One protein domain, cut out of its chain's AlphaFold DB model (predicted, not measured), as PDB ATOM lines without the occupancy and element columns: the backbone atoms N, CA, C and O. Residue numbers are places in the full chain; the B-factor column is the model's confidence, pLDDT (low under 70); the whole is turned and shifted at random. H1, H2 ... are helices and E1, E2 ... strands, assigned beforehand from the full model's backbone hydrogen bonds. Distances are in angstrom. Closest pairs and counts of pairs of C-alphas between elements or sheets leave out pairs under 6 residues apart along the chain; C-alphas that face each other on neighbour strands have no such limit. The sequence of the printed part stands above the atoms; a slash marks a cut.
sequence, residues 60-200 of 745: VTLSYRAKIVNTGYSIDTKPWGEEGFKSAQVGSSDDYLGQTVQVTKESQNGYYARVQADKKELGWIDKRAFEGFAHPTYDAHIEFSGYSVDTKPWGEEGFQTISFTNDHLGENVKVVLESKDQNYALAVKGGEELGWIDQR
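Overview. This is residues 60 to 200 of the 745 residues of a protein of Aerococcus christensenii (UniProt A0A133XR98). Two small strand-built lobes sit end to end along the longest axis: a twisted four-stranded sheet with a short hairpin, E2 and E3, beyond its edge strand E6, and a strongly twisted, curled six-stranded sheet. They meet mainly through strand E1, which packs on E11 and E12, and the two sheets are only partly face to face, their strands crossed. The printed part has 141 residues, mostly strand, in the order E1 E2 E3 H1 E4 E5 E6 E7 E8 E9 H2 E10 E11 E12. The sheets, E1 E4 E5 E6, E2 E3 and E7 E10 E11 E12 E8 E9, are antiparallel. The whole is compact, with a radius of gyration of the C-alphas of 15.1 A, and only just elongated, spanning 46 by 30 by 26 A.

Arrangement. E1, residues 60 to 67, is the antiparallel neighbour of E4, residues 100 to 107, with N 60 and O 106 2.8 A apart. E2, residues 74 to 76, and E3, residues 87 to 92, form a hairpin, with N 88 and O 75 3.0 A apart. H1, residues 93 to 96, is only just not on the first sheet, with 4 pairs of C-alphas within 10 A. E4, E5, residues 112 to 117, and E6, residues 120 to 126, form a meander, each strand the antiparallel neighbour of the one before, with N 102 and O 116 2.9 A apart and N 115 and O 123 2.8 A apart. The closest C-alphas of E2 and E6 are those of Ile 75 and Ile 125, 5.0 A apart. E7, residues 138 to 142, neighbours E10, residues 171 to 178, with N 140 and O 173 2.9 A apart. E10, E11, residues 184 to 189, and E12, residues 192 to 198, form a second meander, with N 174 and O 188 2.9 A apart and N 185 and O 197 2.8 A apart. E8, residues 148 to 150, neighbours E12, with N 150 and O 196 2.8 A apart, and forms a hairpin with E9, residues 161 to 164, with N 149 and O 163 2.8 A apart. H2, residues 165 to 168, is on this sheet at a height over the sheet of 7.2 A, over none of its strands. H1 and H2 are too short for an O i to N i+4 pair; each has its one O i to N i+3 pair within range. The two larger sheets form a sandwich, two sheets face to face, with strands at 65 degrees. The closest C-alphas of E1 and E12 are those of Ser 63 and Glu 192, 4.9 A apart.

Along the chain. E1 begins at C-alpha 60, (90.362, -35.845, -2.249), is 19.6 A long and bends by 68 degrees at residue 63. E4, 19.5 A long, bends by 69 degrees at residue 104, and E10, 18.7 A long, by 53 degrees at residue 174. E12, 18.0 A long, ends at C-alpha 198, (87.983, -37.908, 21.526).

Size, cuts and confidence. The two C-alphas farthest apart, those of Gly 84 and Gly 146, are 47.4 A apart. The printed part has no cut. The link from E6 to E7 is long, with 11 residues. The mean pLDDT of the printed part is 90.9, and no printed residue is under 70.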
ATOM      1  N   VAL A  60      91.027 -36.670  -3.266       86.19
ATOM      2  CA  VAL A  60      90.362 -35.845  -2.249       86.19
ATOM      3  C   VAL A  60      91.396 -34.901  -1.640       86.19
ATOM      4  O   VAL A  60      92.408 -35.350  -1.107       86.19
ATOM      5  N   THR A  61      91.168 -33.590  -1.713       91.62
ATOM      6  CA  THR A  61      92.072 -32.598  -1.108       91.62
ATOM      7  C   THR A  61      91.868 -32.553   0.406       91.62
ATOM      8  O   THR A  61      90.791 -32.182   0.873       91.62
ATOM      9  N   LEU A  62      92.906 -32.930   1.156       92.19
ATOM     10  CA  LEU A  62      92.934 -32.978   2.620       92.19
ATOM     11  C   LEU A  62      94.326 -32.545   3.093       92.19
ATOM     12  O   LEU A  62      95.331 -33.085   2.637       92.19
ATOM     13  N   SER A  63      94.373 -31.579   4.002       93.25
ATOM     14  CA  SER A  63      95.582 -30.980   4.556       93.25
ATOM     15  C   SER A  63      95.701 -31.369   6.023       93.25
ATOM     16  O   SER A  63      94.955 -30.870   6.858       93.25
ATOM     17  N   TYR A  64      96.615 -32.288   6.334       95.81
ATOM     18  CA  TYR A  64      96.914 -32.701   7.707       95.81
ATOM     19  C   TYR A  64      98.337 -33.252   7.827       95.81
ATOM     20  O   TYR A  64      98.967 -33.618   6.832       95.81
ATOM     21  N   ARG A  65      98.871 -33.307   9.045       94.81
ATOM     22  CA  ARG A  65     100.217 -33.833   9.306       94.81
ATOM     23  C   ARG A  65     100.173 -35.303   9.711       94.81
ATOM     24  O   ARG A  65      99.354 -35.702  10.531       94.81
ATOM     25  N   ALA A  66     101.104 -36.093   9.183       95.75
ATOM     26  CA  ALA A  66     101.237 -37.514   9.491       95.75
ATOM     27  C   ALA A  66     102.703 -37.872   9.758       95.75
ATOM     28  O   ALA A  66     103.604 -37.386   9.074       95.75
ATOM     29  N   LYS A  67     102.964 -38.718  10.756       95.94
ATOM     30  CA  LYS A  67     104.319 -39.191  11.064       95.94
ATOM     31  C   LYS A  67     104.566 -40.540  10.405       95.94
ATOM     32  O   LYS A  67     103.775 -41.452  10.593       95.94
ATOM     33  N   ILE A  68     105.664 -40.680   9.666       96.81
ATOM     34  CA  ILE A  68     106.049 -41.954   9.047       96.81
ATOM     35  C   ILE A  68     106.730 -42.823  10.106       96.81
ATOM     36  O   ILE A  68     107.735 -42.418  10.690       96.81
ATOM     37  N   VAL A  69     106.186 -44.008  10.372       96.19
ATOM     38  CA  VAL A  69     106.709 -44.938  11.393       96.19
ATOM     39  C   VAL A  69     106.912 -46.360  10.887       96.19
ATOM     40  O   VAL A  69     107.596 -47.127  11.557       96.19
ATOM     41  N   ASN A  70     106.381 -46.701   9.708       91.38
ATOM     42  CA  ASN A  70     106.544 -48.027   9.117       91.38
ATOM     43  C   ASN A  70     107.386 -47.974   7.832       91.38
ATOM     44  O   ASN A  70     107.187 -47.130   6.954       91.38
ATOM     45  N   THR A  71     108.324 -48.912   7.723       93.88
ATOM     46  CA  THR A  71     109.238 -49.102   6.585       93.88
ATOM     47  C   THR A  71     108.607 -49.958   5.478       93.88
ATOM     48  O   THR A  71     107.631 -50.667   5.722       93.88
ATOM     49  N   GLY A  72     109.180 -49.938   4.275       90.25
ATOM     50  CA  GLY A  72     108.839 -50.824   3.159       90.25
ATOM     51  C   GLY A  72     107.825 -50.274   2.152       90.25
ATOM     52  O   GLY A  72     107.367 -51.030   1.294       90.25
ATOM     53  N   TYR A  73     107.473 -48.987   2.216       91.12
ATOM     54  CA  TYR A  73     106.489 -48.379   1.312       91.12
ATOM     55  C   TYR A  73     107.162 -47.443   0.307       91.12
ATOM     56  O   TYR A  73     107.870 -46.510   0.688       91.12
ATOM     57  N   SER A  74     106.945 -47.672  -0.989       91.81
ATOM     58  CA  SER A  74     107.466 -46.803  -2.047       91.81
ATOM     59  C   SER A  74     106.782 -45.434  -2.050       91.81
ATOM     60  O   SER A  74     105.627 -45.299  -1.649       91.81
ATOM     61  N   ILE A  75     107.511 -44.420  -2.529       94.19
ATOM     62  CA  ILE A  75     106.937 -43.119  -2.878       94.19
ATOM     63  C   ILE A  75     106.865 -43.015  -4.403       94.19
ATOM     64  O   ILE A  75     107.882 -43.069  -5.109       94.19
ATOM     65  N   ASP A  76     105.647 -42.863  -4.911       92.88
ATOM     66  CA  ASP A  76     105.302 -43.016  -6.322       92.88
ATOM     67  C   ASP A  76     104.663 -41.746  -6.911       92.88
ATOM     68  O   ASP A  76     104.197 -40.850  -6.213       92.88
ATOM     69  N   THR A  77     104.640 -41.634  -8.238       91.12
ATOM     70  CA  THR A  77     104.048 -40.490  -8.955       91.12
ATOM     71  C   THR A  77     102.518 -40.483  -8.918       91.12
ATOM     72  O   THR A  77     101.906 -39.472  -9.253       91.12
ATOM     73  N   LYS A  78     101.904 -41.614  -8.560       89.56
ATOM     74  CA  LYS A  78     100.459 -41.862  -8.427       89.56
ATOM     75  C   LYS A  78     100.232 -42.883  -7.302       89.56
ATOM     76  O   LYS A  78     101.197 -43.572  -6.964       89.56
ATOM     77  N   PRO A  79      99.006 -43.029  -6.766       88.88
ATOM     78  CA  PRO A  79      98.670 -44.138  -5.878       88.88
ATOM     79  C   PRO A  79      99.124 -45.488  -6.447       88.88
ATOM     80  O   PRO A  79      99.032 -45.738  -7.654       88.88
ATOM     81  N   TRP A  80      99.651 -46.352  -5.580       80.19
ATOM     82  CA  TRP A  80     100.236 -47.620  -6.006       80.19
ATOM     83  C   TRP A  80      99.181 -48.507  -6.684       80.19
ATOM     84  O   TRP A  80      98.072 -48.685  -6.177       80.19
ATOM     85  N   GLY A  81      99.530 -49.060  -7.850       75.19
ATOM     86  CA  GLY A  81      98.637 -49.898  -8.655       75.19
ATOM     87  C   GLY A  81      97.737 -49.145  -9.642       75.19
ATOM     88  O   GLY A  81      97.104 -49.795 -10.474       75.19
ATOM     89  N   GLU A  82      97.693 -47.807  -9.623       82.19
ATOM     90  CA  GLU A  82      96.972 -47.037 -10.646       82.19
ATOM     91  C   GLU A  82      97.684 -47.040 -12.001       82.19
ATOM     92  O   GLU A  82      98.911 -47.036 -12.089       82.19
ATOM     93  N   GLU A  83      96.927 -46.972 -13.097       79.31
ATOM     94  CA  GLU A  83      97.510 -46.991 -14.436       79.31
ATOM     95  C   GLU A  83      98.555 -45.873 -14.632       79.31
ATOM     96  O   GLU A  83      98.299 -44.669 -14.482       79.31
ATOM     97  N   GLY A  84      99.772 -46.290 -14.986       80.62
ATOM     98  CA  GLY A  84     100.898 -45.394 -15.220       80.62
ATOM     99  C   GLY A  84     101.610 -44.900 -13.959       80.62
ATOM    100  O   GLY A  84     102.397 -43.958 -14.076       80.62
ATOM    101  N   PHE A  85     101.372 -45.498 -12.784       81.50
ATOM    102  CA  PHE A  85     102.200 -45.239 -11.604       81.50
ATOM    103  C   PHE A  85     103.660 -45.646 -11.853       81.50
ATOM    104  O   PHE A  85     103.955 -46.627 -12.543       81.50
ATOM    105  N   LYS A  86     104.590 -44.848 -11.329       87.12
ATOM    106  CA  LYS A  86     106.037 -45.078 -11.379       87.12
ATOM    107  C   LYS A  86     106.644 -44.557 -10.086       87.12
ATOM    108  O   LYS A  86     106.089 -43.638  -9.493       87.12
ATOM    109  N   SER A  87     107.820 -45.052  -9.718       88.81
ATOM    110  CA  SER A  87     108.580 -44.470  -8.609       88.81
ATOM    111  C   SER A  87     108.843 -42.982  -8.853       88.81
ATOM    112  O   SER A  87     109.317 -42.599  -9.926       88.81
ATOM    113  N   ALA A  88     108.593 -42.156  -7.835       87.81
ATOM    114  CA  ALA A  88     108.836 -40.716  -7.882       87.81
ATOM    115  C   ALA A  88     110.330 -40.348  -7.791       87.81
ATOM    116  O   ALA A  88     110.677 -39.177  -7.912       87.81
ATOM    117  N   GLN A  89     111.224 -41.335  -7.625       89.38
ATOM    118  CA  GLN A  89     112.679 -41.138  -7.522       89.38
ATOM    119  C   GLN A  89     113.088 -40.230  -6.348       89.38
ATOM    120  O   GLN A  89     114.070 -39.493  -6.423       89.38
ATOM    121  N   VAL A  90     112.326 -40.289  -5.254       88.12
ATOM    122  CA  VAL A  90     112.580 -39.534  -4.015       88.12
ATOM    123  C   VAL A  90     112.859 -40.433  -2.809       88.12
ATOM    124  O   VAL A  90     112.999 -39.923  -1.709       88.12
ATOM    125  N   GLY A  91     112.960 -41.748  -3.013       90.38
ATOM    126  CA  GLY A  91     113.133 -42.729  -1.941       90.38
ATOM    127  C   GLY A  91     111.839 -43.462  -1.584       90.38
ATOM    128  O   GLY A  91     110.932 -43.598  -2.410       90.38
ATOM    129  N   SER A  92     111.791 -43.960  -0.356       93.19
ATOM    130  CA  SER A  92     110.726 -44.775   0.237       93.19
ATOM    131  C   SER A  92     110.450 -44.333   1.676       93.19
ATOM    132  O   SER A  92     111.143 -43.460   2.194       93.19
ATOM    133  N   SER A  93     109.468 -44.929   2.352       95.81
ATOM    134  CA  SER A  93     109.173 -44.624   3.757       95.81
ATOM    135  C   SER A  93     110.377 -44.809   4.689       95.81
ATOM    136  O   SER A  93     110.479 -44.103   5.690       95.81
ATOM    137  N   ASP A  94     111.323 -45.677   4.328       95.94
ATOM    138  CA  ASP A  94     112.561 -45.943   5.067       95.94
ATOM    139  C   ASP A  94     113.431 -44.686   5.195       95.94
ATOM    140  O   ASP A  94     113.983 -44.407   6.259       95.94
ATOM    141  N   ASP A  95     113.500 -43.889   4.126       96.06
ATOM    142  CA  ASP A  95     114.309 -42.668   4.055       96.06
ATOM    143  C   ASP A  95     113.718 -41.524   4.899       96.06
ATOM    144  O   ASP A  95     114.413 -40.571   5.262       96.06
ATOM    145  N   TYR A  96     112.426 -41.626   5.227       95.94
ATOM    146  CA  TYR A  96     111.658 -40.622   5.963       95.94
ATOM    147  C   TYR A  96     111.181 -41.127   7.330       95.94
ATOM    148  O   TYR A  96     110.323 -40.502   7.959       95.94
ATOM    149  N   LEU A  97     111.735 -42.240   7.818       96.50
ATOM    150  CA  LEU A  97     111.320 -42.853   9.074       96.50
ATOM    151  C   LEU A  97     111.467 -41.879  10.256       96.50
ATOM    152  O   LEU A  97     112.504 -41.251  10.462       96.50
ATOM    153  N   GLY A  98     110.402 -41.753  11.045       93.88
ATOM    154  CA  GLY A  98     110.305 -40.849  12.187       93.88
ATOM    155  C   GLY A  98     109.989 -39.394  11.833       93.88
ATOM    156  O   GLY A  98     109.704 -38.616  12.746       93.88
ATOM    157  N   GLN A  99     110.000 -39.015  10.550       96.31
ATOM    158  CA  GLN A  99     109.677 -37.657  10.116       96.31
ATOM    159  C   GLN A  99     108.163 -37.432  10.061       96.31
ATOM    160  O   GLN A  99     107.386 -38.319   9.701       96.31
ATOM    161  N   THR A 100     107.740 -36.211  10.391       95.25
ATOM    162  CA  THR A 100     106.372 -35.741  10.161       95.25
ATOM    163  C   THR A 100     106.296 -35.055   8.805       95.25
ATOM    164  O   THR A 100     106.992 -34.072   8.562       95.25
ATOM    165  N   VAL A 101     105.434 -35.568   7.933       96.88
ATOM    166  CA  VAL A 101     105.177 -35.047   6.591       96.88
ATOM    167  C   VAL A 101     103.814 -34.366   6.532       96.88
ATOM    168  O   VAL A 101     102.916 -34.660   7.322       96.88
ATOM    169  N   GLN A 102     103.654 -33.451   5.580       97.00
ATOM    170  CA  GLN A 102     102.370 -32.830   5.276       97.00
ATOM    171  C   GLN A 102     101.648 -33.667   4.220       97.00
ATOM    172  O   GLN A 102     102.154 -33.828   3.109       97.00
ATOM    173  N   VAL A 103     100.461 -34.171   4.544       97.25
ATOM    174  CA  VAL A 103      99.526 -34.727   3.564       97.25
ATOM    175  C   VAL A 103      98.763 -33.572   2.926       97.25
ATOM    176  O   VAL A 103      98.367 -32.628   3.608       97.25
ATOM    177  N   THR A 104      98.617 -33.625   1.605       95.38
ATOM    178  CA  THR A 104      97.932 -32.589   0.808       95.38
ATOM    179  C   THR A 104      96.734 -33.132   0.037       95.38
ATOM    180  O   THR A 104      95.842 -32.375  -0.354       95.38
ATOM    181  N   LYS A 105      96.720 -34.446  -0.202       94.44
ATOM    182  CA  LYS A 105      95.658 -35.168  -0.896       94.44
ATOM    183  C   LYS A 105      95.609 -36.612  -0.435       94.44
ATOM    184  O   LYS A 105      96.632 -37.166  -0.035       94.44
ATOM    185  N   GLU A 106      94.459 -37.233  -0.616       93.88
ATOM    186  CA  GLU A 106      94.281 -38.675  -0.529       93.88
ATOM    187  C   GLU A 106      93.658 -39.240  -1.800       93.88
ATOM    188  O   GLU A 106      93.009 -38.526  -2.567       93.88
ATOM    189  N   SER A 107      93.857 -40.534  -2.029       89.50
ATOM    190  CA  SER A 107      93.131 -41.272  -3.054       89.50
ATOM    191  C   SER A 107      91.665 -41.407  -2.649       89.50
ATOM    192  O   SER A 107      91.333 -41.421  -1.465       89.50
ATOM    193  N   GLN A 108      90.766 -41.567  -3.618       83.56
ATOM    194  CA  GLN A 108      89.328 -41.691  -3.352       83.56
ATOM    195  C   GLN A 108      88.969 -42.851  -2.409       83.56
ATOM    196  O   GLN A 108      88.004 -42.764  -1.657       83.56
ATOM    197  N   ASN A 109      89.746 -43.935  -2.436       76.50
ATOM    198  CA  ASN A 109      89.567 -45.072  -1.534       76.50
ATOM    199  C   ASN A 109      90.193 -44.862  -0.141       76.50
ATOM    200  O   ASN A 109      90.099 -45.769   0.678       76.50
ATOM    201  N   GLY A 110      90.859 -43.730   0.104       86.19
ATOM    202  CA  GLY A 110      91.415 -43.340   1.399       86.19
ATOM    203  C   GLY A 110      92.636 -44.133   1.871       86.19
ATOM    204  O   GLY A 110      92.970 -44.024   3.046       86.19
ATOM    205  N   TYR A 111      93.285 -44.934   1.014       86.69
ATOM    206  CA  TYR A 111      94.456 -45.760   1.377       86.69
ATOM    207  C   TYR A 111      95.810 -45.133   1.028       86.69
ATOM    208  O   TYR A 111      96.825 -45.531   1.594       86.69
ATOM    209  N   TYR A 112      95.851 -44.170   0.106       93.94
ATOM    210  CA  TYR A 112      97.087 -43.521  -0.323       93.94
ATOM    211  C   TYR A 112      97.009 -42.025  -0.065       93.94
ATOM    212  O   TYR A 112      95.951 -41.416  -0.209       93.94
ATOM    213  N   ALA A 113      98.144 -41.431   0.282       96.38
ATOM    214  CA  ALA A 113      98.261 -40.014   0.578       96.38
ATOM    215  C   ALA A 113      99.384 -39.383  -0.241       96.38
ATOM    216  O   ALA A 113     100.452 -39.971  -0.405       96.38
ATOM    217  N   ARG A 114      99.161 -38.163  -0.730       96.38
ATOM    218  CA  ARG A 114     100.193 -37.362  -1.384       96.38
ATOM    219  C   ARG A 114     100.895 -36.487  -0.361       96.38
ATOM    220  O   ARG A 114     100.263 -35.621   0.251       96.38
ATOM    221  N   VAL A 115     102.198 -36.700  -0.202       97.06
ATOM    222  CA  VAL A 115     102.994 -36.126   0.885       97.06
ATOM    223  C   VAL A 115     104.032 -35.113   0.417       97.06
ATOM    224  O   VAL A 115     104.605 -35.196  -0.674       97.06
ATOM    225  N   GLN A 116     104.293 -34.155   1.297       95.56
ATOM    226  CA  GLN A 116     105.286 -33.103   1.162       95.56
ATOM    227  C   GLN A 116     106.170 -33.089   2.417       95.56
ATOM    228  O   GLN A 116     105.663 -33.089   3.539       95.56
ATOM    229  N   ALA A 117     107.489 -33.039   2.233       93.06
ATOM    230  CA  ALA A 117     108.467 -32.853   3.308       93.06
ATOM    231  C   ALA A 117     109.318 -31.617   2.999       93.06
ATOM    232  O   ALA A 117     109.663 -31.385   1.842       93.06
ATOM    233  N   ASP A 118     109.608 -30.779   3.999       87.62
ATOM    234  CA  ASP A 118     110.379 -29.533   3.832       87.62
ATOM    235  C   ASP A 118     109.893 -28.634   2.680       87.62
ATOM    236  O   ASP A 118     110.670 -28.024   1.945       87.62
ATOM    237  N   LYS A 119     108.568 -28.557   2.499       85.06
ATOM    238  CA  LYS A 119     107.898 -27.841   1.396       85.06
ATOM    239  C   LYS A 119     108.196 -28.390  -0.009       85.06
ATOM    240  O   LYS A 119     107.751 -27.800  -0.996       85.06
ATOM    241  N   LYS A 120     108.862 -29.534  -0.133       90.62
ATOM    242  CA  LYS A 120     109.064 -30.249  -1.393       90.62
ATOM    243  C   LYS A 120     108.060 -31.392  -1.514       90.62
ATOM    244  O   LYS A 120     107.962 -32.235  -0.626       90.62
ATOM    245  N   GLU A 121     107.304 -31.409  -2.608       93.81
ATOM    246  CA  GLU A 121     106.415 -32.533  -2.915       93.81
ATOM    247  C   GLU A 121     107.259 -33.786  -3.173       93.81
ATOM    248  O   GLU A 121     108.223 -33.738  -3.944       93.81
ATOM    249  N   LEU A 122     106.926 -34.880  -2.487       94.19
ATOM    250  CA  LEU A 122     107.627 -36.155  -2.624       94.19
ATOM    251  C   LEU A 122     106.875 -37.080  -3.585       94.19
ATOM    252  O   LEU A 122     107.463 -37.590  -4.534       94.19
ATOM    253  N   GLY A 123     105.572 -37.264  -3.363       95.38
ATOM    254  CA  GLY A 123     104.731 -38.155  -4.160       95.38
ATOM    255  C   GLY A 123     103.636 -38.813  -3.328       95.38
ATOM    256  O   GLY A 123     103.286 -38.328  -2.253       95.38
ATOM    257  N   TRP A 124     103.089 -39.905  -3.847       96.44
ATOM    258  CA  TRP A 124     102.072 -40.736  -3.214       96.44
ATOM    259  C   TRP A 124     102.707 -41.870  -2.423       96.44
ATOM    260  O   TRP A 124     103.615 -42.532  -2.915       96.44
ATOM    261  N   ILE A 125     102.205 -42.102  -1.218       96.81
ATOM    262  CA  ILE A 125     102.646 -43.160  -0.311       96.81
ATOM    263  C   ILE A 125     101.422 -43.874   0.269       96.81
ATOM    264  O   ILE A 125     100.358 -43.274   0.436       96.81
ATOM    265  N   ASP A 126     101.556 -45.164   0.557       96.19
ATOM    266  CA  ASP A 126     100.546 -45.939   1.279       96.19
ATOM    267  C   ASP A 126     100.405 -45.422   2.719       96.19
ATOM    268  O   ASP A 126     101.401 -45.271   3.431       96.19
ATOM    269  N   LYS A 127      99.175 -45.158   3.170       94.62
ATOM    270  CA  LYS A 127      98.922 -44.615   4.510       94.62
ATOM    271  C   LYS A 127      99.301 -45.582   5.631       94.62
ATOM    272  O   LYS A 127      99.531 -45.119   6.743       94.62
ATOM    273  N   ARG A 128      99.479 -46.884   5.360       93.88
ATOM    274  CA  ARG A 128     100.068 -47.834   6.325       93.88
ATOM    275  C   ARG A 128     101.499 -47.470   6.722       93.88
ATOM    276  O   ARG A 128     101.991 -47.989   7.720       93.88
ATOM    277  N   ALA A 129     102.165 -46.568   5.997       96.06
ATOM    278  CA  ALA A 129     103.431 -45.975   6.420       96.06
ATOM    279  C   ALA A 129     103.289 -45.060   7.657       96.06
ATOM    280  O   ALA A 129     104.277 -44.823   8.359       96.06
ATOM    281  N   PHE A 130     102.089 -44.526   7.918       97.06
ATOM    282  CA  PHE A 130     101.843 -43.509   8.937       97.06
ATOM    283  C   PHE A 130     101.474 -44.083  10.306       97.06
ATOM    284  O   PHE A 130     100.813 -45.114  10.427       97.06
ATOM    285  N   GLU A 131     101.863 -43.359  11.353       94.00
ATOM    286  CA  GLU A 131     101.387 -43.586  12.714       94.00
ATOM    287  C   GLU A 131      99.890 -43.284  12.786       94.00
ATOM    288  O   GLU A 131      99.442 -42.237  12.322       94.00
ATOM    289  N   GLY A 132      99.127 -44.210  13.366       85.94
ATOM    290  CA  GLY A 132      97.692 -44.032  13.565       85.94
ATOM    291  C   GLY A 132      96.809 -44.360  12.360       85.94
ATOM    292  O   GLY A 132      95.609 -44.107  12.389       85.94
ATOM    293  N   PHE A 133      97.351 -44.935  11.284       88.62
ATOM    294  CA  PHE A 133      96.501 -45.467  10.222       88.62
ATOM    295  C   PHE A 133      95.880 -46.808  10.643       88.62
ATOM    296  O   PHE A 133      96.564 -47.831  10.655       88.62
ATOM    297  N   ALA A 134      94.584 -46.796  10.965       74.25
ATOM    298  CA  ALA A 134      93.782 -47.993  11.241       74.25
ATOM    299  C   ALA A 134      92.822 -48.314  10.083       74.25
ATOM    300  O   ALA A 134      92.734 -49.458   9.632       74.25
ATOM    301  N   HIS A 135      92.164 -47.280   9.553       78.31
ATOM    302  CA  HIS A 135      91.153 -47.384   8.509       78.31
ATOM    303  C   HIS A 135      91.384 -46.346   7.403       78.31
ATOM    304  O   HIS A 135      91.993 -45.298   7.641       78.31
ATOM    305  N   PRO A 136      90.875 -46.597   6.184       83.19
ATOM    306  CA  PRO A 136      90.696 -45.538   5.205       83.19
ATOM    307  C   PRO A 136      89.861 -44.407   5.772       83.19
ATOM    308  O   PRO A 136      88.990 -44.627   6.611       83.19
ATOM    309  N   THR A 137      90.094 -43.210   5.254       86.06
ATOM    310  CA  THR A 137      89.366 -42.018   5.675       86.06
ATOM    311  C   THR A 137      87.857 -42.212   5.567       86.06
ATOM    312  O   THR A 137      87.356 -42.603   4.511       86.06
ATOM    313  N   TYR A 138      87.139 -41.899   6.644       83.81
ATOM    314  CA  TYR A 138      85.686 -42.045   6.733       83.81
ATOM    315  C   TYR A 138      85.014 -40.757   7.219       83.81
ATOM    316  O   TYR A 138      85.653 -39.887   7.816       83.81
ATOM    317  N   ASP A 139      83.730 -40.604   6.899       84.94
ATOM    318  CA  ASP A 139      82.922 -39.461   7.321       84.94
ATOM    319  C   ASP A 139      82.397 -39.667   8.749       84.94
ATOM    320  O   ASP A 139      81.894 -40.737   9.094       84.94
ATOM    321  N   ALA A 140      82.482 -38.621   9.563       86.88
ATOM    322  CA  ALA A 140      81.971 -38.584  10.926       86.88
ATOM    323  C   ALA A 140      81.257 -37.256  11.194       86.88
ATOM    324  O   ALA A 140      81.380 -36.283  10.442       86.88
ATOM    325  N   HIS A 141      80.506 -37.209  12.287       87.00
ATOM    326  CA  HIS A 141      79.763 -36.028  12.699       87.00
ATOM    327  C   HIS A 141      80.126 -35.641  14.127       87.00
ATOM    328  O   HIS A 141      80.072 -36.482  15.027       87.00
ATOM    329  N   ILE A 142      80.477 -34.374  14.345       89.31
ATOM    330  CA  ILE A 142      80.736 -33.850  15.688       89.31
ATOM    331  C   ILE A 142      79.384 -33.617  16.358       89.31
ATOM    332  O   ILE A 142      78.712 -32.612  16.135       89.31
ATOM    333  N   GLU A 143      78.964 -34.585  17.162       83.25
ATOM    334  CA  GLU A 143      77.632 -34.612  17.768       83.25
ATOM    335  C   GLU A 143      77.684 -34.208  19.247       83.25
ATOM    336  O   GLU A 143      76.736 -33.618  19.770       83.25
ATOM    337  N   PHE A 144      78.789 -34.508  19.942       78.44
ATOM    338  CA  PHE A 144      78.829 -34.436  21.399       78.44
ATOM    339  C   PHE A 144      79.754 -33.338  21.926       78.44
ATOM    340  O   PHE A 144      80.935 -33.243  21.598       78.44
ATOM    341  N   SER A 145      79.183 -32.510  22.798       83.25
ATOM    342  CA  SER A 145      79.813 -31.390  23.501       83.25
ATOM    343  C   SER A 145      80.748 -31.851  24.621       83.25
ATOM    344  O   SER A 145      80.470 -32.861  25.266       83.25
ATOM    345  N   GLY A 146      81.745 -31.034  24.959       83.56
ATOM    346  CA  GLY A 146      82.573 -31.203  26.160       83.56
ATOM    347  C   GLY A 146      83.905 -31.919  25.947       83.56
ATOM    348  O   GLY A 146      84.599 -32.175  26.928       83.56
ATOM    349  N   TYR A 147      84.280 -32.201  24.700       89.50
ATOM    350  CA  TYR A 147      85.580 -32.776  24.361       89.50
ATOM    351  C   TYR A 147      86.495 -31.699  23.779       89.50
ATOM    352  O   TYR A 147      86.031 -30.780  23.097       89.50
ATOM    353  N   SER A 148      87.788 -31.779  24.081       94.12
ATOM    354  CA  SER A 148      88.794 -30.912  23.474       94.12
ATOM    355  C   SER A 148      89.072 -31.330  22.031       94.12
ATOM    356  O   SER A 148      88.933 -32.496  21.659       94.12
ATOM    357  N   VAL A 149      89.447 -30.346  21.220       97.56
ATOM    358  CA  VAL A 149      90.076 -30.532  19.915       97.56
ATOM    359  C   VAL A 149      91.538 -30.145  20.095       97.56
ATOM    360  O   VAL A 149      91.839 -28.993  20.411       97.56
ATOM    361  N   ASP A 150      92.448 -31.100  19.942       97.25
ATOM    362  CA  ASP A 150      93.845 -30.968  20.349       97.25
ATOM    363  C   ASP A 150      94.818 -31.129  19.166       97.25
ATOM    364  O   ASP A 150      94.513 -31.707  18.127       97.25
ATOM    365  N   THR A 151      96.044 -30.624  19.312       94.75
ATOM    366  CA  THR A 151      97.118 -30.766  18.302       94.75
ATOM    367  C   THR A 151      97.701 -32.182  18.209       94.75
ATOM    368  O   THR A 151      98.408 -32.491  17.249       94.75
ATOM    369  N   LYS A 152      97.427 -33.030  19.204       93.94
ATOM    370  CA  LYS A 152      97.802 -34.450  19.337       93.94
ATOM    371  C   LYS A 152      96.718 -35.158  20.161       93.94
ATOM    372  O   LYS A 152      95.963 -34.444  20.823       93.94
ATOM    373  N   PRO A 153      96.652 -36.502  20.190       92.94
ATOM    374  CA  PRO A 153      95.795 -37.211  21.136       92.94
ATOM    375  C   PRO A 153      95.975 -36.679  22.564       92.94
ATOM    376  O   PRO A 153      97.096 -36.396  23.003       92.94
ATOM    377  N   TRP A 154      94.865 -36.485  23.275       87.69
ATOM    378  CA  TRP A 154      94.885 -35.850  24.590       87.69
ATOM    379  C   TRP A 154      95.745 -36.656  25.571       87.69
ATOM    380  O   TRP A 154      95.650 -37.881  25.652       87.69
ATOM    381  N   GLY A 155      96.601 -35.958  26.318       84.62
ATOM    382  CA  GLY A 155      97.542 -36.573  27.256       84.62
ATOM    383  C   GLY A 155      98.885 -36.999  26.650       84.62
ATOM    384  O   GLY A 155      99.803 -37.304  27.412       84.62
ATOM    385  N   GLU A 156      99.061 -36.969  25.323       89.62
ATOM    386  CA  GLU A 156     100.380 -37.185  24.714       89.62
ATOM    387  C   GLU A 156     101.345 -36.022  24.978       89.62
ATOM    388  O   GLU A 156     100.961 -34.854  25.028       89.62
ATOM    389  N   GLU A 157     102.643 -36.312  25.095       89.62
ATOM    390  CA  GLU A 157     103.646 -35.288  25.389       89.62
ATOM    391  C   GLU A 157     103.620 -34.132  24.366       89.62
ATOM    392  O   GLU A 157     103.778 -34.307  23.148       89.62
ATOM    393  N   GLY A 158     103.441 -32.914  24.882       89.50
ATOM    394  CA  GLY A 158     103.417 -31.687  24.090       89.50
ATOM    395  C   GLY A 158     102.112 -31.430  23.332       89.50
ATOM    396  O   GLY A 158     102.132 -30.619  22.406       89.50
ATOM    397  N   PHE A 159     101.004 -32.098  23.679       92.50
ATOM    398  CA  PHE A 159      99.686 -31.721  23.167       92.50
ATOM    399  C   PHE A 159      99.286 -30.307  23.626       92.50
ATOM    400  O   PHE A 159      99.682 -29.826  24.689       92.50
ATOM    401  N   GLN A 160      98.504 -29.631  22.790       95.12
ATOM    402  CA  GLN A 160      97.923 -28.313  23.044       95.12
ATOM    403  C   GLN A 160      96.485 -28.300  22.540       95.12
ATOM    404  O   GLN A 160      96.247 -28.737  21.412       95.12
ATOM    405  N   THR A 161      95.573 -27.752  23.337       96.44
ATOM    406  CA  THR A 161      94.166 -27.581  22.962       96.44
ATOM    407  C   THR A 161      93.986 -26.411  22.000       96.44
ATOM    408  O   THR A 161      94.481 -25.311  22.243       96.44
ATOM    409  N   ILE A 162      93.281 -26.676  20.900       96.25
ATOM    410  CA  ILE A 162      92.978 -25.747  19.806       96.25
ATOM    411  C   ILE A 162      91.600 -25.110  20.029       96.25
ATOM    412  O   ILE A 162      91.469 -23.887  20.010       96.25
ATOM    413  N   SER A 163      90.582 -25.946  20.242       96.62
ATOM    414  CA  SER A 163      89.183 -25.564  20.469       96.62
ATOM    415  C   SER A 163      88.454 -26.674  21.240       96.62
ATOM    416  O   SER A 163      89.087 -27.584  21.780       96.62
ATOM    417  N   PHE A 164      87.124 -26.608  21.323       94.19
ATOM    418  CA  PHE A 164      86.291 -27.656  21.914       94.19
ATOM    419  C   PHE A 164      85.199 -28.086  20.938       94.19
ATOM    420  O   PHE A 164      84.732 -27.289  20.127       94.19
ATOM    421  N   THR A 165      84.705 -29.320  21.063       94.12
ATOM    422  CA  THR A 165      83.598 -29.822  20.228       94.12
ATOM    423  C   THR A 165      82.329 -28.981  20.348       94.12
ATOM    424  O   THR A 165      81.528 -28.962  19.421       94.12
ATOM    425  N   ASN A 166      82.174 -28.224  21.439       90.38
ATOM    426  CA  ASN A 166      81.105 -27.237  21.630       90.38
ATOM    427  C   ASN A 166      81.007 -26.229  20.475       90.38
ATOM    428  O   ASN A 166      79.904 -25.831  20.109       90.38
ATOM    429  N   ASP A 167      82.149 -25.843  19.906       93.19
ATOM    430  CA  ASP A 167      82.245 -24.857  18.827       93.19
ATOM    431  C   ASP A 167      81.984 -25.478  17.443       93.19
ATOM    432  O   ASP A 167      81.894 -24.765  16.444       93.19
ATOM    433  N   HIS A 168      81.861 -26.807  17.392       92.81
ATOM    434  CA  HIS A 168      81.816 -27.615  16.175       92.81
ATOM    435  C   HIS A 168      80.613 -28.573  16.129       92.81
ATOM    436  O   HIS A 168      80.562 -29.457  15.277       92.81
ATOM    437  N   LEU A 169      79.641 -28.426  17.034       89.06
ATOM    438  CA  LEU A 169      78.462 -29.294  17.072       89.06
ATOM    439  C   LEU A 169      77.656 -29.197  15.775       89.06
ATOM    440  O   LEU A 169      77.360 -28.104  15.291       89.06
ATOM    441  N   GLY A 170      77.241 -30.345  15.249       82.69
ATOM    442  CA  GLY A 170      76.475 -30.414  14.008       82.69
ATOM    443  C   GLY A 170      77.341 -30.423  12.745       82.69
ATOM    444  O   GLY A 170      76.809 -30.415  11.633       82.69
ATOM    445  N   GLU A 171      78.668 -30.393  12.878       90.25
ATOM    446  CA  GLU A 171      79.573 -30.316  11.736       90.25
ATOM    447  C   GLU A 171      79.975 -31.708  11.242       90.25
ATOM    448  O   GLU A 171      80.343 -32.593  12.015       90.25
ATOM    449  N   ASN A 172      79.945 -31.887   9.919       89.56
ATOM    450  CA  ASN A 172      80.494 -33.072   9.268       89.56
ATOM    451  C   ASN A 172      82.009 -32.920   9.102       89.56
ATOM    452  O   ASN A 172      82.488 -31.888   8.617       89.56
ATOM    453  N   VAL A 173      82.744 -33.969   9.448       93.25
ATOM    454  CA  VAL A 173      84.203 -34.045   9.351       93.25
ATOM    455  C   VAL A 173      84.629 -35.357   8.704       93.25
ATOM    456  O   VAL A 173      83.846 -36.297   8.596       93.25
ATOM    457  N   LYS A 174      85.887 -35.423   8.278       92.00
ATOM    458  CA  LYS A 174      86.537 -36.667   7.866       92.00
ATOM    459  C   LYS A 174      87.544 -37.088   8.919       92.00
ATOM    460  O   LYS A 174      88.375 -36.271   9.308       92.00
ATOM    461  N   VAL A 175      87.489 -38.339   9.354       92.00
ATOM    462  CA  VAL A 175      88.511 -38.929  10.220       92.00
ATOM    463  C   VAL A 175      89.584 -39.544   9.337       92.00
ATOM    464  O   VAL A 175      89.280 -40.398   8.509       92.00
ATOM    465  N   VAL A 176      90.827 -39.075   9.476       94.81
ATOM    466  CA  VAL A 176      91.941 -39.459   8.586       94.81
ATOM    467  C   VAL A 176      92.987 -40.357   9.249       94.81
ATOM    468  O   VAL A 176      93.676 -41.088   8.531       94.81
ATOM    469  N   LEU A 177      93.108 -40.294  10.581       93.94
ATOM    470  CA  LEU A 177      94.003 -41.083  11.439       93.94
ATOM    471  C   LEU A 177      93.344 -41.289  12.814       93.94
ATOM    472  O   LEU A 177      92.498 -40.494  13.222       93.94
ATOM    473  N   GLU A 178      93.779 -42.308  13.545       90.81
ATOM    474  CA  GLU A 178      93.328 -42.651  14.898       90.81
ATOM    475  C   GLU A 178      94.528 -42.872  15.832       90.81
ATOM    476  O   GLU A 178      95.627 -43.211  15.394       90.81
ATOM    477  N   SER A 179      94.356 -42.661  17.136       89.06
ATOM    478  CA  SER A 179      95.402 -42.946  18.118       89.06
ATOM    479  C   SER A 179      95.606 -44.459  18.256       89.06
ATOM    480  O   SER A 179      94.757 -45.260  17.870       89.06
ATOM    481  N   LYS A 180      96.739 -44.891  18.826       83.00
ATOM    482  CA  LYS A 180      97.053 -46.330  18.978       83.00
ATOM    483  C   LYS A 180      96.005 -47.101  19.783       83.00
ATOM    484  O   LYS A 180      95.793 -48.282  19.533       83.00
ATOM    485  N   ASP A 181      95.389 -46.437  20.751       78.62
ATOM    486  CA  ASP A 181      94.309 -46.954  21.589       78.62
ATOM    487  C   ASP A 181      92.908 -46.695  21.006       78.62
ATOM    488  O   ASP A 181      91.927 -47.087  21.627       78.62
ATOM    489  N   GLN A 182      92.822 -46.043  19.837       80.94
ATOM    490  CA  GLN A 182      91.589 -45.657  19.140       80.94
ATOM    491  C   GLN A 182      90.651 -44.775  19.979       80.94
ATOM    492  O   GLN A 182      89.476 -44.630  19.671       80.94
ATOM    493  N   ASN A 183      91.152 -44.130  21.033       84.69
ATOM    494  CA  ASN A 183      90.342 -43.203  21.823       84.69
ATOM    495  C   ASN A 183      90.222 -41.824  21.165       84.69
ATOM    496  O   ASN A 183      89.286 -41.085  21.465       84.69
ATOM    497  N   TYR A 184      91.145 -41.470  20.266       91.69
ATOM    498  CA  TYR A 184      91.184 -40.176  19.592       91.69
ATOM    499  C   TYR A 184      91.242 -40.347  18.076       91.69
ATOM    500  O   TYR A 184      91.916 -41.234  17.557       91.69
ATOM    501  N   ALA A 185      90.563 -39.455  17.367       93.75
ATOM    502  CA  ALA A 185      90.492 -39.398  15.915       93.75
ATOM    503  C   ALA A 185      90.978 -38.033  15.420       93.75
ATOM    504  O   ALA A 185      90.546 -36.994  15.922       93.75
ATOM    505  N   LEU A 186      91.858 -38.017  14.420       97.06
ATOM    506  CA  LEU A 186      92.259 -36.793  13.734       97.06
ATOM    507  C   LEU A 186      91.168 -36.399  12.740       97.06
ATOM    508  O   LEU A 186      90.989 -37.053  11.709       97.06
ATOM    509  N   ALA A 187      90.457 -35.319  13.049       96.00
ATOM    510  CA  ALA A 187      89.393 -34.781  12.222       96.00
ATOM    511  C   ALA A 187      89.921 -33.722  11.241       96.00
ATOM    512  O   ALA A 187      90.704 -32.836  11.594       96.00
ATOM    513  N   VAL A 188      89.432 -33.785  10.006       96.38
ATOM    514  CA  VAL A 188      89.654 -32.805   8.939       96.38
ATOM    515  C   VAL A 188      88.308 -32.223   8.530       96.38
ATOM    516  O   VAL A 188      87.366 -32.955   8.212       96.38
ATOM    517  N   LYS A 189      88.209 -30.894   8.506       94.69
ATOM    518  CA  LYS A 189      86.990 -30.165   8.147       94.69
ATOM    519  C   LYS A 189      87.278 -29.204   7.005       94.69
ATOM    520  O   LYS A 189      88.206 -28.406   7.066       94.69
ATOM    521  N   GLY A 190      86.468 -29.264   5.947       91.00
ATOM    522  CA  GLY A 190      86.634 -28.375   4.792       91.00
ATOM    523  C   GLY A 190      87.992 -28.516   4.093       91.00
ATOM    524  O   GLY A 190      88.432 -27.578   3.438       91.00
ATOM    525  N   GLY A 191      88.648 -29.671   4.244       90.94
ATOM    526  CA  GLY A 191      89.978 -29.934   3.698       90.94
ATOM    527  C   GLY A 191      91.140 -29.540   4.608       90.94
ATOM    528  O   GLY A 191      92.267 -29.839   4.244       90.94
ATOM    529  N   GLU A 192      90.903 -28.942   5.777       94.00
ATOM    530  CA  GLU A 192      91.957 -28.533   6.717       94.00
ATOM    531  C   GLU A 192      91.889 -29.324   8.031       94.00
ATOM    532  O   GLU A 192      90.805 -29.688   8.499       94.00
ATOM    533  N   GLU A 193      93.055 -29.592   8.620       95.94
ATOM    534  CA  GLU A 193      93.208 -30.221   9.937       95.94
ATOM    535  C   GLU A 193      92.430 -29.415  10.982       95.94
ATOM    536  O   GLU A 193      92.747 -28.257  11.256       95.94
ATOM    537  N   LEU A 194      91.395 -30.035  11.554       96.94
ATOM    538  CA  LEU A 194      90.664 -29.471  12.682       96.94
ATOM    539  C   LEU A 194      91.406 -29.787  13.986       96.94
ATOM    540  O   LEU A 194      91.628 -28.899  14.804       96.94
ATOM    541  N   GLY A 195      91.823 -31.045  14.141       97.12
ATOM    542  CA  GLY A 195      92.602 -31.534  15.276       97.12
ATOM    543  C   GLY A 195      92.174 -32.931  15.719       97.12
ATOM    544  O   GLY A 195      91.273 -33.540  15.141       97.12
ATOM    545  N   TRP A 196      92.845 -33.441  16.743       97.44
ATOM    546  CA  TRP A 196      92.519 -34.696  17.407       97.44
ATOM    547  C   TRP A 196      91.337 -34.500  18.348       97.44
ATOM    548  O   TRP A 196      91.357 -33.607  19.191       97.44
ATOM    549  N   ILE A 197      90.313 -35.331  18.201       95.75
ATOM    550  CA  ILE A 197      89.075 -35.288  18.978       95.75
ATOM    551  C   ILE A 197      88.883 -36.651  19.628       95.75
ATOM    552  O   ILE A 197      89.126 -37.677  18.997       95.75
ATOM    553  N   ASP A 198      88.445 -36.675  20.883       92.12
ATOM    554  CA  ASP A 198      87.983 -37.908  21.526       92.12
ATOM    555  C   ASP A 198      86.877 -38.556  20.676       92.12
ATOM    556  O   ASP A 198      85.923 -37.877  20.286       92.12
ATOM    557  N   GLN A 199      86.973 -39.854  20.384       84.94
ATOM    558  CA  GLN A 199      85.993 -40.539  19.533       84.94
ATOM    559  C   GLN A 199      84.573 -40.475  20.111       84.94
ATOM    560  O   GLN A 199      83.606 -40.455  19.355       84.94
ATOM    561  N   ARG A 200      84.415 -40.331  21.434       81.50
ATOM    562  CA  ARG A 200      83.104 -40.125  22.079       81.50
ATOM    563  C   ARG A 200      82.491 -38.756  21.778       81.50
ATOM    564  O   ARG A 200      81.328 -38.532  22.103       81.50
TER     565      ARG A 200